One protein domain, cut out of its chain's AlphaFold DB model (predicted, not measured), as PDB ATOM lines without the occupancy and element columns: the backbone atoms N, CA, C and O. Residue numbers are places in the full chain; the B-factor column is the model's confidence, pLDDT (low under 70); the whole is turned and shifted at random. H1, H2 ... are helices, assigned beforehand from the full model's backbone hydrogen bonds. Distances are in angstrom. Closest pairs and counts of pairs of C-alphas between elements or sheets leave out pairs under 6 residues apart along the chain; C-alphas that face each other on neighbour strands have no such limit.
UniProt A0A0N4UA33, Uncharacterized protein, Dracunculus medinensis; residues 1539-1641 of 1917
ATOM      1  N   SER A1539     -39.153 -54.263  21.135       59.27
ATOM      2  CA  SER A1539     -40.518 -53.785  20.893       59.27
ATOM      3  C   SER A1539     -41.575 -54.714  21.516       59.27
ATOM      4  O   SER A1539     -41.551 -55.934  21.355       59.27
ATOM      5  N   ILE A1540     -42.529 -54.130  22.251       64.62
ATOM      6  CA  ILE A1540     -43.621 -54.866  22.918       64.62
ATOM      7  C   ILE A1540     -44.651 -55.353  21.884       64.62
ATOM      8  O   ILE A1540     -45.279 -56.401  22.049       64.62
ATOM      9  N   SER A1541     -44.808 -54.592  20.798       69.85
ATOM     10  CA  SER A1541     -45.689 -54.905  19.677       69.85
ATOM     11  C   SER A1541     -45.025 -54.572  18.343       69.85
ATOM     12  O   SER A1541     -44.222 -53.639  18.261       69.85
ATOM     13  N   LEU A1542     -45.401 -55.314  17.296       70.00
ATOM     14  CA  LEU A1542     -44.950 -55.099  15.917       70.00
ATOM     15  C   LEU A1542     -45.144 -53.644  15.470       70.00
ATOM     16  O   LEU A1542     -44.243 -53.032  14.908       70.00
ATOM     17  N   VAL A1543     -46.311 -53.087  15.790       75.16
ATOM     18  CA  VAL A1543     -46.709 -51.724  15.435       75.16
ATOM     19  C   VAL A1543     -45.790 -50.681  16.081       75.16
ATOM     20  O   VAL A1543     -45.344 -49.754  15.412       75.16
ATOM     21  N   GLU A1544     -45.450 -50.842  17.363       74.33
ATOM     22  CA  GLU A1544     -44.542 -49.919  18.057       74.33
ATOM     23  C   GLU A1544     -43.105 -50.020  17.524       74.33
ATOM     24  O   GLU A1544     -42.433 -49.004  17.347       74.33
ATOM     25  N   GLY A1545     -42.637 -51.242  17.241       75.66
ATOM     26  CA  GLY A1545     -41.325 -51.463  16.632       75.66
ATOM     27  C   GLY A1545     -41.220 -50.822  15.249       75.66
ATOM     28  O   GLY A1545     -40.255 -50.109  14.976       75.66
ATOM     29  N   PHE A1546     -42.240 -51.013  14.410       78.80
ATOM     30  CA  PHE A1546     -42.317 -50.397  13.087       78.80
ATOM     31  C   PHE A1546     -42.397 -48.871  13.171       78.80
ATOM     32  O   PHE A1546     -41.704 -48.180  12.434       78.80
ATOM     33  N   SER A1547     -43.169 -48.337  14.123       81.24
ATOM     34  CA  SER A1547     -43.257 -46.895  14.361       81.24
ATOM     35  C   SER A1547     -41.897 -46.271  14.673       81.24
ATOM     36  O   SER A1547     -41.595 -45.216  14.127       81.24
ATOM     37  N   LYS A1548     -41.084 -46.912  15.528       80.86
ATOM     38  CA  LYS A1548     -39.730 -46.446  15.876       80.86
ATOM     39  C   LYS A1548     -38.770 -46.531  14.694       80.86
ATOM     40  O   LYS A1548     -38.012 -45.602  14.447       80.86
ATOM     41  N   TRP A1549     -38.816 -47.642  13.961       82.45
ATOM     42  CA  TRP A1549     -38.004 -47.811  12.759       82.45
ATOM     43  C   TRP A1549     -38.327 -46.742  11.712       82.45
ATOM     44  O   TRP A1549     -37.421 -46.143  11.145       82.45
ATOM     45  N   MET A1550     -39.611 -46.463  11.496       83.74
ATOM     46  CA  MET A1550     -40.051 -45.483  10.514       83.74
ATOM     47  C   MET A1550     -39.618 -44.060  10.887       83.74
ATOM     48  O   MET A1550     -39.153 -43.334  10.015       83.74
ATOM     49  N   THR A1551     -39.706 -43.661  12.163       84.79
ATOM     50  CA  THR A1551     -39.217 -42.340  12.600       84.79
ATOM     51  C   THR A1551     -37.708 -42.190  12.421       84.79
ATOM     52  O   THR A1551     -37.270 -41.154  11.934       84.79
ATOM     53  N   GLU A1552     -36.927 -43.233  12.723       84.05
ATOM     54  CA  GLU A1552     -35.472 -43.230  12.504       84.05
ATOM     55  C   GLU A1552     -35.139 -43.174  11.001       84.05
ATOM     56  O   GLU A1552     -34.283 -42.412  10.560       84.05
ATOM     57  N   ALA A1553     -35.869 -43.939  10.181       85.18
ATOM     58  CA  ALA A1553     -35.681 -43.961   8.734       85.18
ATOM     59  C   ALA A1553     -35.946 -42.589   8.100       85.18
ATOM     60  O   ALA A1553     -35.261 -42.214   7.152       85.18
ATOM     61  N   MET A1554     -36.888 -41.805   8.630       86.97
ATOM     62  CA  MET A1554     -37.193 -40.464   8.122       86.97
ATOM     63  C   MET A1554     -36.057 -39.447   8.318       86.97
ATOM     64  O   MET A1554     -36.055 -38.407   7.650       86.97
ATOM     65  N   HIS A1555     -35.080 -39.718   9.189       88.99
ATOM     66  CA  HIS A1555     -33.924 -38.832   9.363       88.99
ATOM     67  C   HIS A1555     -33.013 -38.846   8.129       88.99
ATOM     68  O   HIS A1555     -32.533 -37.793   7.711       88.99
ATOM     69  N   GLU A1556     -32.845 -40.006   7.488       81.40
ATOM     70  CA  GLU A1556     -31.943 -40.174   6.338       81.40
ATOM     71  C   GLU A1556     -32.679 -40.425   5.012       81.40
ATOM     72  O   GLU A1556     -32.252 -39.940   3.960       81.40
ATOM     73  N   CYS A1557     -33.804 -41.140   5.031       88.16
ATOM     74  CA  CYS A1557     -34.533 -41.565   3.836       88.16
ATOM     75  C   CYS A1557     -35.628 -40.573   3.437       88.16
ATOM     76  O   CYS A1557     -36.334 -40.020   4.279       88.16
ATOM     77  N   LYS A1558     -35.801 -40.380   2.125       87.62
ATOM     78  CA  LYS A1558     -36.916 -39.614   1.558       87.62
ATOM     79  C   LYS A1558     -38.182 -40.467   1.600       87.62
ATOM     80  O   LYS A1558     -38.166 -41.584   1.092       87.62
ATOM     81  N   ALA A1559     -39.245 -39.944   2.194       86.85
ATOM     82  CA  ALA A1559     -40.562 -40.564   2.214       86.85
ATOM     83  C   ALA A1559     -41.405 -40.057   1.037       86.85
ATOM     84  O   ALA A1559     -41.394 -38.857   0.752       86.85
ATOM     85  N   ASP A1560     -42.142 -40.960   0.392       86.19
ATOM     86  CA  ASP A1560     -43.139 -40.612  -0.620       86.19
ATOM     87  C   ASP A1560     -44.487 -40.281   0.039       86.19
ATOM     88  O   ASP A1560     -44.879 -40.886   1.043       86.19
ATOM     89  N   LEU A1561     -45.201 -39.296  -0.508       87.18
ATOM     90  CA  LEU A1561     -46.487 -38.859   0.030       87.18
ATOM     91  C   LEU A1561     -47.538 -39.976  -0.041       87.18
ATOM     92  O   LEU A1561     -48.260 -40.192   0.934       87.18
ATOM     93  N   LEU A1562     -47.612 -40.692  -1.167       84.01
ATOM     94  CA  LEU A1562     -48.606 -41.739  -1.391       84.01
ATOM     95  C   LEU A1562     -48.388 -42.913  -0.432       84.01
ATOM     96  O   LEU A1562     -49.350 -43.430   0.137       84.01
ATOM     97  N   ASP A1563     -47.127 -43.265  -0.181       85.35
ATOM     98  CA  ASP A1563     -46.757 -44.326   0.759       85.35
ATOM     99  C   ASP A1563     -47.143 -43.970   2.199       85.35
ATOM    100  O   ASP A1563     -47.728 -44.791   2.913       85.35
ATOM    101  N   LEU A1564     -46.881 -42.731   2.635       86.42
ATOM    102  CA  LEU A1564     -47.273 -42.277   3.973       86.42
ATOM    103  C   LEU A1564     -48.793 -42.290   4.154       86.42
ATOM    104  O   LEU A1564     -49.289 -42.753   5.188       86.42
ATOM    105  N   LEU A1565     -49.535 -41.823   3.147       86.60
ATOM    106  CA  LEU A1565     -50.995 -41.848   3.144       86.60
ATOM    107  C   LEU A1565     -51.529 -43.282   3.202       86.60
ATOM    108  O   LEU A1565     -52.415 -43.570   4.014       86.60
ATOM    109  N   ALA A1566     -50.980 -44.188   2.391       82.75
ATOM    110  CA  ALA A1566     -51.395 -45.583   2.327       82.75
ATOM    111  C   ALA A1566     -51.128 -46.317   3.647       82.75
ATOM    112  O   ALA A1566     -52.049 -46.906   4.216       82.75
ATOM    113  N   ILE A1567     -49.906 -46.229   4.181       85.84
ATOM    114  CA  ILE A1567     -49.504 -46.926   5.410       85.84
ATOM    115  C   ILE A1567     -50.279 -46.394   6.620       85.84
ATOM    116  O   ILE A1567     -50.787 -47.181   7.422       85.84
ATOM    117  N   CYS A1568     -50.431 -45.073   6.755       87.70
ATOM    118  CA  CYS A1568     -51.174 -44.499   7.878       87.70
ATOM    119  C   CYS A1568     -52.674 -44.792   7.778       87.70
ATOM    120  O   CYS A1568     -53.299 -45.119   8.787       87.70
ATOM    121  N   THR A1569     -53.254 -44.753   6.574       84.77
ATOM    122  CA  THR A1569     -54.659 -45.132   6.360       84.77
ATOM    123  C   THR A1569     -54.877 -46.614   6.658       84.77
ATOM    124  O   THR A1569     -55.854 -46.969   7.319       84.77
ATOM    125  N   ALA A1570     -53.964 -47.488   6.227       81.48
ATOM    126  CA  ALA A1570     -54.017 -48.916   6.525       81.48
ATOM    127  C   ALA A1570     -53.912 -49.175   8.032       81.48
ATOM    128  O   ALA A1570     -54.730 -49.909   8.578       81.48
ATOM    129  N   CYS A1571     -52.984 -48.514   8.726       83.35
ATOM    130  CA  CYS A1571     -52.850 -48.579  10.183       83.35
ATOM    131  C   CYS A1571     -54.144 -48.147  10.896       83.35
ATOM    132  O   CYS A1571     -54.621 -48.838  11.799       83.35
ATOM    133  N   ASN A1572     -54.759 -47.056  10.434       82.43
ATOM    134  CA  ASN A1572     -55.996 -46.521  11.001       82.43
ATOM    135  C   ASN A1572     -57.209 -47.440  10.756       82.43
ATOM    136  O   ASN A1572     -58.073 -47.584  11.620       82.43
ATOM    137  N   ARG A1573     -57.269 -48.097   9.588       82.68
ATOM    138  CA  ARG A1573     -58.350 -49.029   9.221       82.68
ATOM    139  C   ARG A1573     -58.188 -50.415   9.848       82.68
ATOM    140  O   ARG A1573     -59.184 -51.007  10.254       82.68
ATOM    141  N   ALA A1574     -56.965 -50.938   9.911       76.64
ATOM    142  CA  ALA A1574     -56.696 -52.319  10.311       76.64
ATOM    143  C   ALA A1574     -56.663 -52.512  11.833       76.64
ATOM    144  O   ALA A1574     -57.071 -53.559  12.338       76.64
ATOM    145  N   LEU A1575     -56.169 -51.528  12.591       78.85
ATOM    146  CA  LEU A1575     -55.997 -51.687  14.032       78.85
ATOM    147  C   LEU A1575     -57.302 -51.404  14.780       78.85
ATOM    148  O   LEU A1575     -57.927 -50.360  14.643       78.85
ATOM    149  N   VAL A1576     -57.719 -52.340  15.632       73.74
ATOM    150  CA  VAL A1576     -58.976 -52.209  16.389       73.74
ATOM    151  C   VAL A1576     -58.839 -51.210  17.542       73.74
ATOM    152  O   VAL A1576     -59.777 -50.481  17.865       73.74
ATOM    153  N   ARG A1577     -57.669 -51.169  18.193       76.37
ATOM    154  CA  ARG A1577     -57.437 -50.325  19.371       76.37
ATOM    155  C   ARG A1577     -57.165 -48.888  18.946       76.37
ATOM    156  O   ARG A1577     -56.169 -48.616  18.288       76.37
ATOM    157  N   GLU A1578     -57.988 -47.965  19.429       69.15
ATOM    158  CA  GLU A1578     -57.922 -46.537  19.081       69.15
ATOM    159  C   GLU A1578     -56.544 -45.895  19.321       69.15
ATOM    160  O   GLU A1578     -56.079 -45.071  18.540       69.15
ATOM    161  N   ARG A1579     -55.845 -46.313  20.383       72.06
ATOM    162  CA  ARG A1579     -54.487 -45.830  20.681       72.06
ATOM    163  C   ARG A1579     -53.434 -46.277  19.660       72.06
ATOM    164  O   ARG A1579     -52.434 -45.585  19.502       72.06
ATOM    165  N   ASP A1580     -53.671 -47.403  18.990       78.71
ATOM    166  CA  ASP A1580     -52.735 -48.008  18.043       78.71
ATOM    167  C   ASP A1580     -53.069 -47.553  16.608       78.71
ATOM    168  O   ASP A1580     -52.160 -47.311  15.826       78.71
ATOM    169  N   LYS A1581     -54.351 -47.312  16.284       83.69
ATOM    170  CA  LYS A1581     -54.813 -46.813  14.970       83.69
ATOM    171  C   LYS A1581     -54.008 -45.641  14.422       83.69
ATOM    172  O   LYS A1581     -53.593 -45.649  13.269       83.69
ATOM    173  N   GLN A1582     -53.784 -44.641  15.269       84.62
ATOM    174  CA  GLN A1582     -53.106 -43.398  14.904       84.62
ATOM    175  C   GLN A1582     -51.642 -43.370  15.364       84.62
ATOM    176  O   GLN A1582     -51.055 -42.291  15.423       84.62
ATOM    177  N   CYS A1583     -51.045 -44.496  15.773       86.22
ATOM    178  CA  CYS A1583     -49.701 -44.463  16.354       86.22
ATOM    179  C   CYS A1583     -48.651 -43.987  15.340       86.22
ATOM    180  O   CYS A1583     -47.827 -43.147  15.686       86.22
ATOM    181  N   LEU A1584     -48.737 -44.455  14.089       87.86
ATOM    182  CA  LEU A1584     -47.823 -44.090  13.008       87.86
ATOM    183  C   LEU A1584     -47.999 -42.622  12.638       87.86
ATOM    184  O   LEU A1584     -47.037 -41.861  12.675       87.86
ATOM    185  N   THR A1585     -49.246 -42.202  12.409       92.13
ATOM    186  CA  THR A1585     -49.601 -40.802  12.158       92.13
ATOM    187  C   THR A1585     -49.057 -39.879  13.254       92.13
ATOM    188  O   THR A1585     -48.414 -38.872  12.962       92.13
ATOM    189  N   LYS A1586     -49.272 -40.220  14.533       91.86
ATOM    190  CA  LYS A1586     -48.796 -39.420  15.673       91.86
ATOM    191  C   LYS A1586     -47.278 -39.397  15.774       91.86
ATOM    192  O   LYS A1586     -46.736 -38.353  16.124       91.86
ATOM    193  N   ALA A1587     -46.607 -40.508  15.479       90.48
ATOM    194  CA  ALA A1587     -45.152 -40.583  15.485       90.48
ATOM    195  C   ALA A1587     -44.548 -39.694  14.390       90.48
ATOM    196  O   ALA A1587     -43.725 -38.844  14.704       90.48
ATOM    197  N   ILE A1588     -45.035 -39.798  13.148       94.11
ATOM    198  CA  ILE A1588     -44.586 -38.966  12.017       94.11
ATOM    199  C   ILE A1588     -44.788 -37.477  12.317       94.11
ATOM    200  O   ILE A1588     -43.876 -36.667  12.152       94.11
ATOM    201  N   VAL A1589     -45.982 -37.107  12.793       94.49
ATOM    202  CA  VAL A1589     -46.291 -35.714  13.130       94.49
ATOM    203  C   VAL A1589     -45.432 -35.224  14.294       94.49
ATOM    204  O   VAL A1589     -44.894 -34.123  14.230       94.49
ATOM    205  N   SER A1590     -45.255 -36.032  15.343       92.88
ATOM    206  CA  SER A1590     -44.363 -35.702  16.460       92.88
ATOM    207  C   SER A1590     -42.928 -35.473  15.983       92.88
ATOM    208  O   SER A1590     -42.278 -34.545  16.461       92.88
ATOM    209  N   GLU A1591     -42.451 -36.264  15.025       94.30
ATOM    210  CA  GLU A1591     -41.095 -36.156  14.496       94.30
ATOM    211  C   GLU A1591     -40.893 -34.877  13.684       94.30
ATOM    212  O   GLU A1591     -39.914 -34.164  13.899       94.30
ATOM    213  N   LEU A1592     -41.874 -34.489  12.856       95.42
ATOM    214  CA  LEU A1592     -41.888 -33.162  12.231       95.42
ATOM    215  C   LEU A1592     -41.805 -32.052  13.291       95.42
ATOM    216  O   LEU A1592     -41.052 -31.093  13.124       95.42
ATOM    217  N   ILE A1593     -42.542 -32.179  14.399       96.30
ATOM    218  CA  ILE A1593     -42.523 -31.184  15.478       96.30
ATOM    219  C   ILE A1593     -41.160 -31.120  16.187       96.30
ATOM    220  O   ILE A1593     -40.694 -30.027  16.518       96.30
ATOM    221  N   GLN A1594     -40.484 -32.251  16.408       94.15
ATOM    222  CA  GLN A1594     -39.118 -32.245  16.945       94.15
ATOM    223  C   GLN A1594     -38.124 -31.627  15.952       94.15
ATOM    224  O   GLN A1594     -37.258 -30.849  16.368       94.15
ATOM    225  N   ALA A1595     -38.296 -31.884  14.653       92.28
ATOM    226  CA  ALA A1595     -37.448 -31.347  13.594       92.28
ATOM    227  C   ALA A1595     -37.577 -29.818  13.465       92.28
ATOM    228  O   ALA A1595     -36.570 -29.110  13.455       92.28
ATOM    229  N   ILE A1596     -38.798 -29.258  13.478       92.36
ATOM    230  CA  ILE A1596     -38.991 -27.791  13.443       92.36
ATOM    231  C   ILE A1596     -38.523 -27.103  14.735       92.36
ATOM    232  O   ILE A1596     -38.126 -25.939  14.707       92.36
ATOM    233  N   LYS A1597     -38.518 -27.821  15.867       92.54
ATOM    234  CA  LYS A1597     -37.897 -27.370  17.125       92.54
ATOM    235  C   LYS A1597     -36.370 -27.513  17.114       92.54
ATOM    236  O   LYS A1597     -35.736 -27.151  18.105       92.54
ATOM    237  N   PHE A1598     -35.788 -28.011  16.019       90.33
ATOM    238  CA  PHE A1598     -34.361 -28.286  15.842       90.33
ATOM    239  C   PHE A1598     -33.796 -29.230  16.919       90.33
ATOM    240  O   PHE A1598     -32.680 -29.038  17.402       90.33
ATOM    241  N   LYS A1599     -34.601 -30.217  17.344       91.07
ATOM    242  CA  LYS A1599     -34.242 -31.229  18.355       91.07
ATOM    243  C   LYS A1599     -33.840 -32.575  17.759       91.07
ATOM    244  O   LYS A1599     -33.196 -33.354  18.453       91.07
ATOM    245  N   CYS A1600     -34.217 -32.835  16.514       89.72
ATOM    246  CA  CYS A1600     -33.781 -33.988  15.739       89.72
ATOM    247  C   CYS A1600     -33.474 -33.553  14.307       89.72
ATOM    248  O   CYS A1600     -33.937 -32.498  13.855       89.72
ATOM    249  N   ASP A1601     -32.700 -34.378  13.612       84.51
ATOM    250  CA  ASP A1601     -32.500 -34.241  12.178       84.51
ATOM    251  C   ASP A1601     -33.692 -34.845  11.423       84.51
ATOM    252  O   ASP A1601     -34.477 -35.625  11.959       84.51
ATOM    253  N   MET A1602     -33.875 -34.422  10.179       90.42
ATOM    254  CA  MET A1602     -34.939 -34.892   9.296       90.42
ATOM    255  C   MET A1602     -34.471 -34.675   7.864       90.42
ATOM    256  O   MET A1602     -33.902 -33.618   7.564       90.42
ATOM    257  N   ASN A1603     -34.728 -35.636   6.975       89.95
ATOM    258  CA  ASN A1603     -34.411 -35.457   5.565       89.95
ATOM    259  C   ASN A1603     -35.130 -34.204   5.031       89.95
ATOM    260  O   ASN A1603     -36.321 -34.011   5.281       89.95
ATOM    261  N   GLU A1604     -34.421 -33.356   4.281       85.21
ATOM    262  CA  GLU A1604     -34.957 -32.089   3.762       85.21
ATOM    263  C   GLU A1604     -36.292 -32.253   3.016       85.21
ATOM    264  O   GLU A1604     -37.171 -31.396   3.118       85.21
ATOM    265  N   HIS A1605     -36.468 -33.377   2.312       88.37
ATOM    266  CA  HIS A1605     -37.671 -33.684   1.550       88.37
ATOM    267  C   HIS A1605     -38.874 -33.928   2.470       88.37
ATOM    268  O   HIS A1605     -39.977 -33.453   2.202       88.37
ATOM    269  N   ASN A1606     -38.638 -34.592   3.603       93.44
ATOM    270  CA  ASN A1606     -39.690 -35.048   4.506       93.44
ATOM    271  C   ASN A1606     -40.387 -33.897   5.229       93.44
ATOM    272  O   ASN A1606     -41.553 -34.038   5.578       93.44
ATOM    273  N   TYR A1607     -39.742 -32.737   5.403       92.80
ATOM    274  CA  TYR A1607     -40.436 -31.551   5.917       92.80
ATOM    275  C   TYR A1607     -41.647 -31.212   5.049       92.80
ATOM    276  O   TYR A1607     -42.755 -31.063   5.555       92.80
ATOM    277  N   VAL A1608     -41.440 -31.120   3.733       89.94
ATOM    278  CA  VAL A1608     -42.498 -30.755   2.790       89.94
ATOM    279  C   VAL A1608     -43.487 -31.905   2.632       89.94
ATOM    280  O   VAL A1608     -44.688 -31.658   2.679       89.94
ATOM    281  N   THR A1609     -43.014 -33.151   2.529       91.81
ATOM    282  CA  THR A1609     -43.886 -34.327   2.377       91.81
ATOM    283  C   THR A1609     -44.792 -34.544   3.591       91.81
ATOM    284  O   THR A1609     -45.976 -34.808   3.419       91.81
ATOM    285  N   ILE A1610     -44.296 -34.382   4.824       94.86
ATOM    286  CA  ILE A1610     -45.128 -34.550   6.028       94.86
ATOM    287  C   ILE A1610     -46.123 -33.389   6.171       94.86
ATOM    288  O   ILE A1610     -47.270 -33.600   6.562       94.86
ATOM    289  N   ILE A1611     -45.724 -32.157   5.833       94.90
ATOM    290  CA  ILE A1611     -46.670 -31.032   5.813       94.90
ATOM    291  C   ILE A1611     -47.743 -31.263   4.746       94.90
ATOM    292  O   ILE A1611     -48.917 -31.007   5.004       94.90
ATOM    293  N   ALA A1612     -47.360 -31.800   3.586       91.45
ATOM    294  CA  ALA A1612     -48.300 -32.191   2.552       91.45
ATOM    295  C   ALA A1612     -49.266 -33.277   3.045       91.45
ATOM    296  O   ALA A1612     -50.474 -33.121   2.951       91.45
ATOM    297  N   PHE A1613     -48.756 -34.318   3.692       92.62
ATOM    298  CA  PHE A1613     -49.560 -35.350   4.343       92.62
ATOM    299  C   PHE A1613     -50.601 -34.768   5.321       92.62
ATOM    300  O   PHE A1613     -51.761 -35.175   5.303       92.62
ATOM    301  N   ILE A1614     -50.226 -33.765   6.127       93.65
ATOM    302  CA  ILE A1614     -51.152 -33.083   7.051       93.65
ATOM    303  C   ILE A1614     -52.195 -32.245   6.301       93.65
ATOM    304  O   ILE A1614     -53.370 -32.268   6.664       93.65
ATOM    305  N   LEU A1615     -51.771 -31.474   5.296       91.17
ATOM    306  CA  LEU A1615     -52.650 -30.602   4.513       91.17
ATOM    307  C   LEU A1615     -53.644 -31.419   3.675       91.17
ATOM    308  O   LEU A1615     -54.813 -31.055   3.597       91.17
ATOM    309  N   GLN A1616     -53.222 -32.557   3.128       88.38
ATOM    310  CA  GLN A1616     -54.087 -33.445   2.361       88.38
ATOM    311  C   GLN A1616     -55.147 -34.095   3.256       88.38
ATOM    312  O   GLN A1616     -56.321 -34.096   2.910       88.38
ATOM    313  N   ASP A1617     -54.783 -34.537   4.466       88.59
ATOM    314  CA  ASP A1617     -55.759 -35.009   5.466       88.59
ATOM    315  C   ASP A1617     -56.696 -33.885   5.962       88.59
ATOM    316  O   ASP A1617     -57.764 -34.149   6.514       88.59
ATOM    317  N   ALA A1618     -56.319 -32.613   5.770       85.37
ATOM    318  CA  ALA A1618     -57.173 -31.455   6.029       85.37
ATOM    319  C   ALA A1618     -58.101 -31.088   4.849       85.37
ATOM    320  O   ALA A1618     -58.945 -30.206   5.025       85.37
ATOM    321  N   GLY A1619     -57.982 -31.763   3.696       83.21
ATOM    322  CA  GLY A1619     -58.781 -31.531   2.484       83.21
ATOM    323  C   GLY A1619     -58.211 -30.469   1.537       83.21
ATOM    324  O   GLY A1619     -58.974 -29.754   0.883       83.21
ATOM    325  N   GLU A1620     -56.888 -30.294   1.520       86.49
ATOM    326  CA  GLU A1620     -56.193 -29.405   0.586       86.49
ATOM    327  C   GLU A1620     -55.667 -30.161  -0.643       86.49
ATOM    328  O   GLU A1620     -55.079 -31.236  -0.527       86.49
ATOM    329  N   ASN A1621     -55.789 -29.551  -1.826       75.53
ATOM    330  CA  ASN A1621     -55.301 -30.136  -3.081       75.53
ATOM    331  C   ASN A1621     -53.797 -29.903  -3.271       75.53
ATOM    332  O   ASN A1621     -53.377 -28.825  -3.701       75.53
ATOM    333  N   ILE A1622     -52.980 -30.915  -2.976       72.72
ATOM    334  CA  ILE A1622     -51.510 -30.810  -3.037       72.72
ATOM    335  C   ILE A1622     -50.932 -31.409  -4.312       72.72
ATOM    336  O   ILE A1622     -49.997 -30.852  -4.886       72.72
ATOM    337  N   SER A1623     -51.494 -32.529  -4.760       64.93
ATOM    338  CA  SER A1623     -51.106 -33.211  -5.992       64.93
ATOM    339  C   SER A1623     -52.343 -33.450  -6.857       64.93
ATOM    340  O   SER A1623     -53.424 -33.694  -6.325       64.93
ATOM    341  N   GLU A1624     -52.198 -33.375  -8.185       54.00
ATOM    342  CA  GLU A1624     -53.303 -33.634  -9.126       54.00
ATOM    343  C   GLU A1624     -53.762 -35.108  -9.115       54.00
ATOM    344  O   GLU A1624     -54.813 -35.429  -9.664       54.00
ATOM    345  N   GLU A1625     -52.998 -36.004  -8.481       55.14
ATOM    346  CA  GLU A1625     -53.154 -37.459  -8.604       55.14
ATOM    347  C   GLU A1625     -53.967 -38.110  -7.472       55.14
ATOM    348  O   GLU A1625     -54.342 -39.278  -7.577       55.14
ATOM    349  N   THR A1626     -54.296 -37.387  -6.400       59.68
ATOM    350  CA  THR A1626     -54.936 -37.969  -5.210       59.68
ATOM    351  C   THR A1626     -56.377 -37.496  -5.023       59.68
ATOM    352  O   THR A1626     -56.621 -36.305  -4.850       59.68
ATOM    353  N   VAL A1627     -57.333 -38.430  -5.001       57.53
ATOM    354  CA  VAL A1627     -58.751 -38.148  -4.706       57.53
ATOM    355  C   VAL A1627     -58.949 -38.048  -3.187       57.53
ATOM    356  O   VAL A1627     -58.658 -39.012  -2.478       57.53
ATOM    357  N   ASP A1628     -59.461 -36.908  -2.709       57.23
ATOM    358  CA  ASP A1628     -59.570 -36.524  -1.282       57.23
ATOM    359  C   ASP A1628     -60.138 -37.624  -0.360       57.23
ATOM    360  O   ASP A1628     -59.621 -37.864   0.729       57.23
ATOM    361  N   ASP A1629     -61.157 -38.367  -0.804       58.75
ATOM    362  CA  ASP A1629     -61.885 -39.322   0.050       58.75
ATOM    363  C   ASP A1629     -61.162 -40.666   0.293       58.75
ATOM    364  O   ASP A1629     -61.666 -41.528   1.022       58.75
ATOM    365  N   GLN A1630     -59.994 -40.905  -0.315       68.19
ATOM    366  CA  GLN A1630     -59.329 -42.213  -0.217       68.19
ATOM    367  C   GLN A1630     -58.542 -42.418   1.082       68.19
ATOM    368  O   GLN A1630     -58.460 -43.557   1.568       68.19
ATOM    369  N   PHE A1631     -58.003 -41.346   1.667       72.32
ATOM    370  CA  PHE A1631     -57.020 -41.420   2.745       72.32
ATOM    371  C   PHE A1631     -57.535 -40.742   4.016       72.32
ATOM    372  O   PHE A1631     -57.657 -39.528   4.082       72.32
ATOM    373  N   ASN A1632     -57.824 -41.539   5.048       79.57
ATOM    374  CA  ASN A1632     -58.178 -41.035   6.376       79.57
ATOM    375  C   ASN A1632     -57.070 -41.427   7.348       79.57
ATOM    376  O   ASN A1632     -57.079 -42.517   7.931       79.57
ATOM    377  N   THR A1633     -56.091 -40.544   7.489       88.25
ATOM    378  CA  THR A1633     -54.877 -40.792   8.274       88.25
ATOM    379  C   THR A1633     -54.979 -40.193   9.675       88.25
ATOM    380  O   THR A1633     -54.255 -40.620  10.578       88.25
ATOM    381  N   SER A1634     -55.895 -39.232   9.863       87.96
ATOM    382  CA  SER A1634     -56.051 -38.418  11.073       87.96
ATOM    383  C   SER A1634     -54.825 -37.545  11.390       87.96
ATOM    384  O   SER A1634     -54.630 -37.123  12.535       87.96
ATOM    385  N   ALA A1635     -53.984 -37.257  10.393       91.64
ATOM    386  CA  ALA A1635     -52.828 -36.369  10.512       91.64
ATOM    387  C   ALA A1635     -53.224 -34.965  10.977       91.64
ATOM    388  O   ALA A1635     -52.553 -34.368  11.825       91.64
ATOM    389  N   CYS A1636     -54.363 -34.464  10.498       88.06
ATOM    390  CA  CYS A1636     -54.858 -33.158  10.889       88.06
ATOM    391  C   CYS A1636     -55.368 -33.123  12.346       88.06
ATOM    392  O   CYS A1636     -55.391 -32.066  12.977       88.06
ATOM    393  N   GLU A1637     -55.734 -34.263  12.937       88.41
ATOM    394  CA  GLU A1637     -55.982 -34.339  14.383       88.41
ATOM    395  C   GLU A1637     -54.683 -34.429  15.185       88.41
ATOM    396  O   GLU A1637     -54.565 -33.816  16.249       88.41
ATOM    397  N   ALA A1638     -53.695 -35.159  14.664       91.49
ATOM    398  CA  ALA A1638     -52.408 -35.358  15.317       91.49
ATOM    399  C   ALA A1638     -51.593 -34.058  15.449       91.49
ATOM    400  O   ALA A1638     -50.861 -33.907  16.426       91.49
ATOM    401  N   ILE A1639     -51.742 -33.101  14.521       93.92
ATOM    402  CA  ILE A1639     -51.027 -31.810  14.568       93.92
ATOM    403  C   ILE A1639     -51.630 -30.812  15.573       93.92
ATOM    404  O   ILE A1639     -50.933 -29.932  16.080       93.92
ATOM    405  N   ARG A1640     -52.917 -30.957  15.917       90.56
ATOM    406  CA  ARG A1640     -53.696 -29.993  16.719       90.56
ATOM    407  C   ARG A1640     -53.076 -29.619  18.081       90.56
ATOM    408  O   ARG A1640     -53.149 -28.442  18.446       90.56
ATOM    409  N   PRO A1641     -52.458 -30.537  18.856       92.24
ATOM    410  CA  PRO A1641     -51.802 -30.187  20.119       92.24
ATOM    411  C   PRO A1641     -50.590 -29.257  19.959       92.24
ATOM    412  O   PRO A1641     -50.228 -28.573  20.913       92.24
TER     413      PRO A1641
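AT A GLANCE: This is residues 1539 to 1641 of the 1917 residues of an uncharacterized protein of Dracunculus medinensis (UniProt A0A0N4UA33). Four longer helices make a compact cluster round H4: H1 lies side by side with H4, running the same way, while H5 crosses at a steep angle and packs on H4 and the first part of H2. H3 is a short turn where the chain folds back from H2 towards H4, and after H5 a long loop, residues 1618 to 1634, swings away and returns to short H6, which packs on H4 and H5. The printed part has 103 residues with six named helices, H1 to H6 in order along the chain, and no named strand; its class is all helix. It is compact, with a radius of gyration of the C-alphas of 12.9 A, and rounded, spanning 36 by 33 by 25 A.

HOW THE PARTS SIT: H1, residues 1542 to 1556, is the longest helix and touches H4, residues 1583 to 1596, at a shallow tilt of 27 degrees, the same way; their closest C-alphas, of Ser 1547 and Leu 1584, are 5.5 A apart. H4 is the hub, touching four helices. H2, residues 1561 to 1574, only just touches it, with 3 pairs of C-alphas within 8 A, the closest those of Cys 1568 and Thr 1585 at 5.9 A; they run opposite ways at a steep tilt of 40 degrees. H5, residues 1604 to 1617, touches H4 at a steep tilt of 50 degrees, opposite ways, the closest C-alphas being those of Leu 1592 and Tyr 1607, 6.7 A. With residues 1609 to 1613 alone H5 touches H2, closest at the C-alphas of Leu 1561 and Thr 1609, 5.7 A. H6, residues 1635 to 1638, touches H4, with the C-alphas of Lys 1586 and Ala 1638 closest at 5.4 A. It also touches H5, with those of Ile 1614 and Ala 1635 closest at 5.1 A. H3, residues 1578 to 1581, touches H2 only at the corner, closest at the C-alphas of Asn 1572 and Lys 1581, 4.2 A. H1 and H2 are apart. Every O i to N i+4 pair is within hydrogen-bond range in H2 and H4, against 9 of 11 in H1 and 9 of 10 in H5; H3 and H6 are too short for such a pair.

IN THESE COORDINATES: H1 begins at C-alpha 1542, (-44.950, -55.099, 15.917), and is 22.0 A long. H2 is 19.8 A, H4 20.0 A and H5 21.1 A long; H3 and H6 have four residues each. H4 begins at C-alpha 1583, (-49.701, -44.463, 16.354), and H6 ends at C-alpha 1638, (-52.408, -35.358, 15.317).

THE WHOLE: The two C-alphas farthest apart, of Ile 1540 and Glu 1624, are 39.6 A apart. The printed part has no cut. The link from H5 to H6, 17 residues, is long. Mean pLDDT of the printed part is 83.4, and residues 1539 to 1541, 1578 and 1623 to 1630 are under 70.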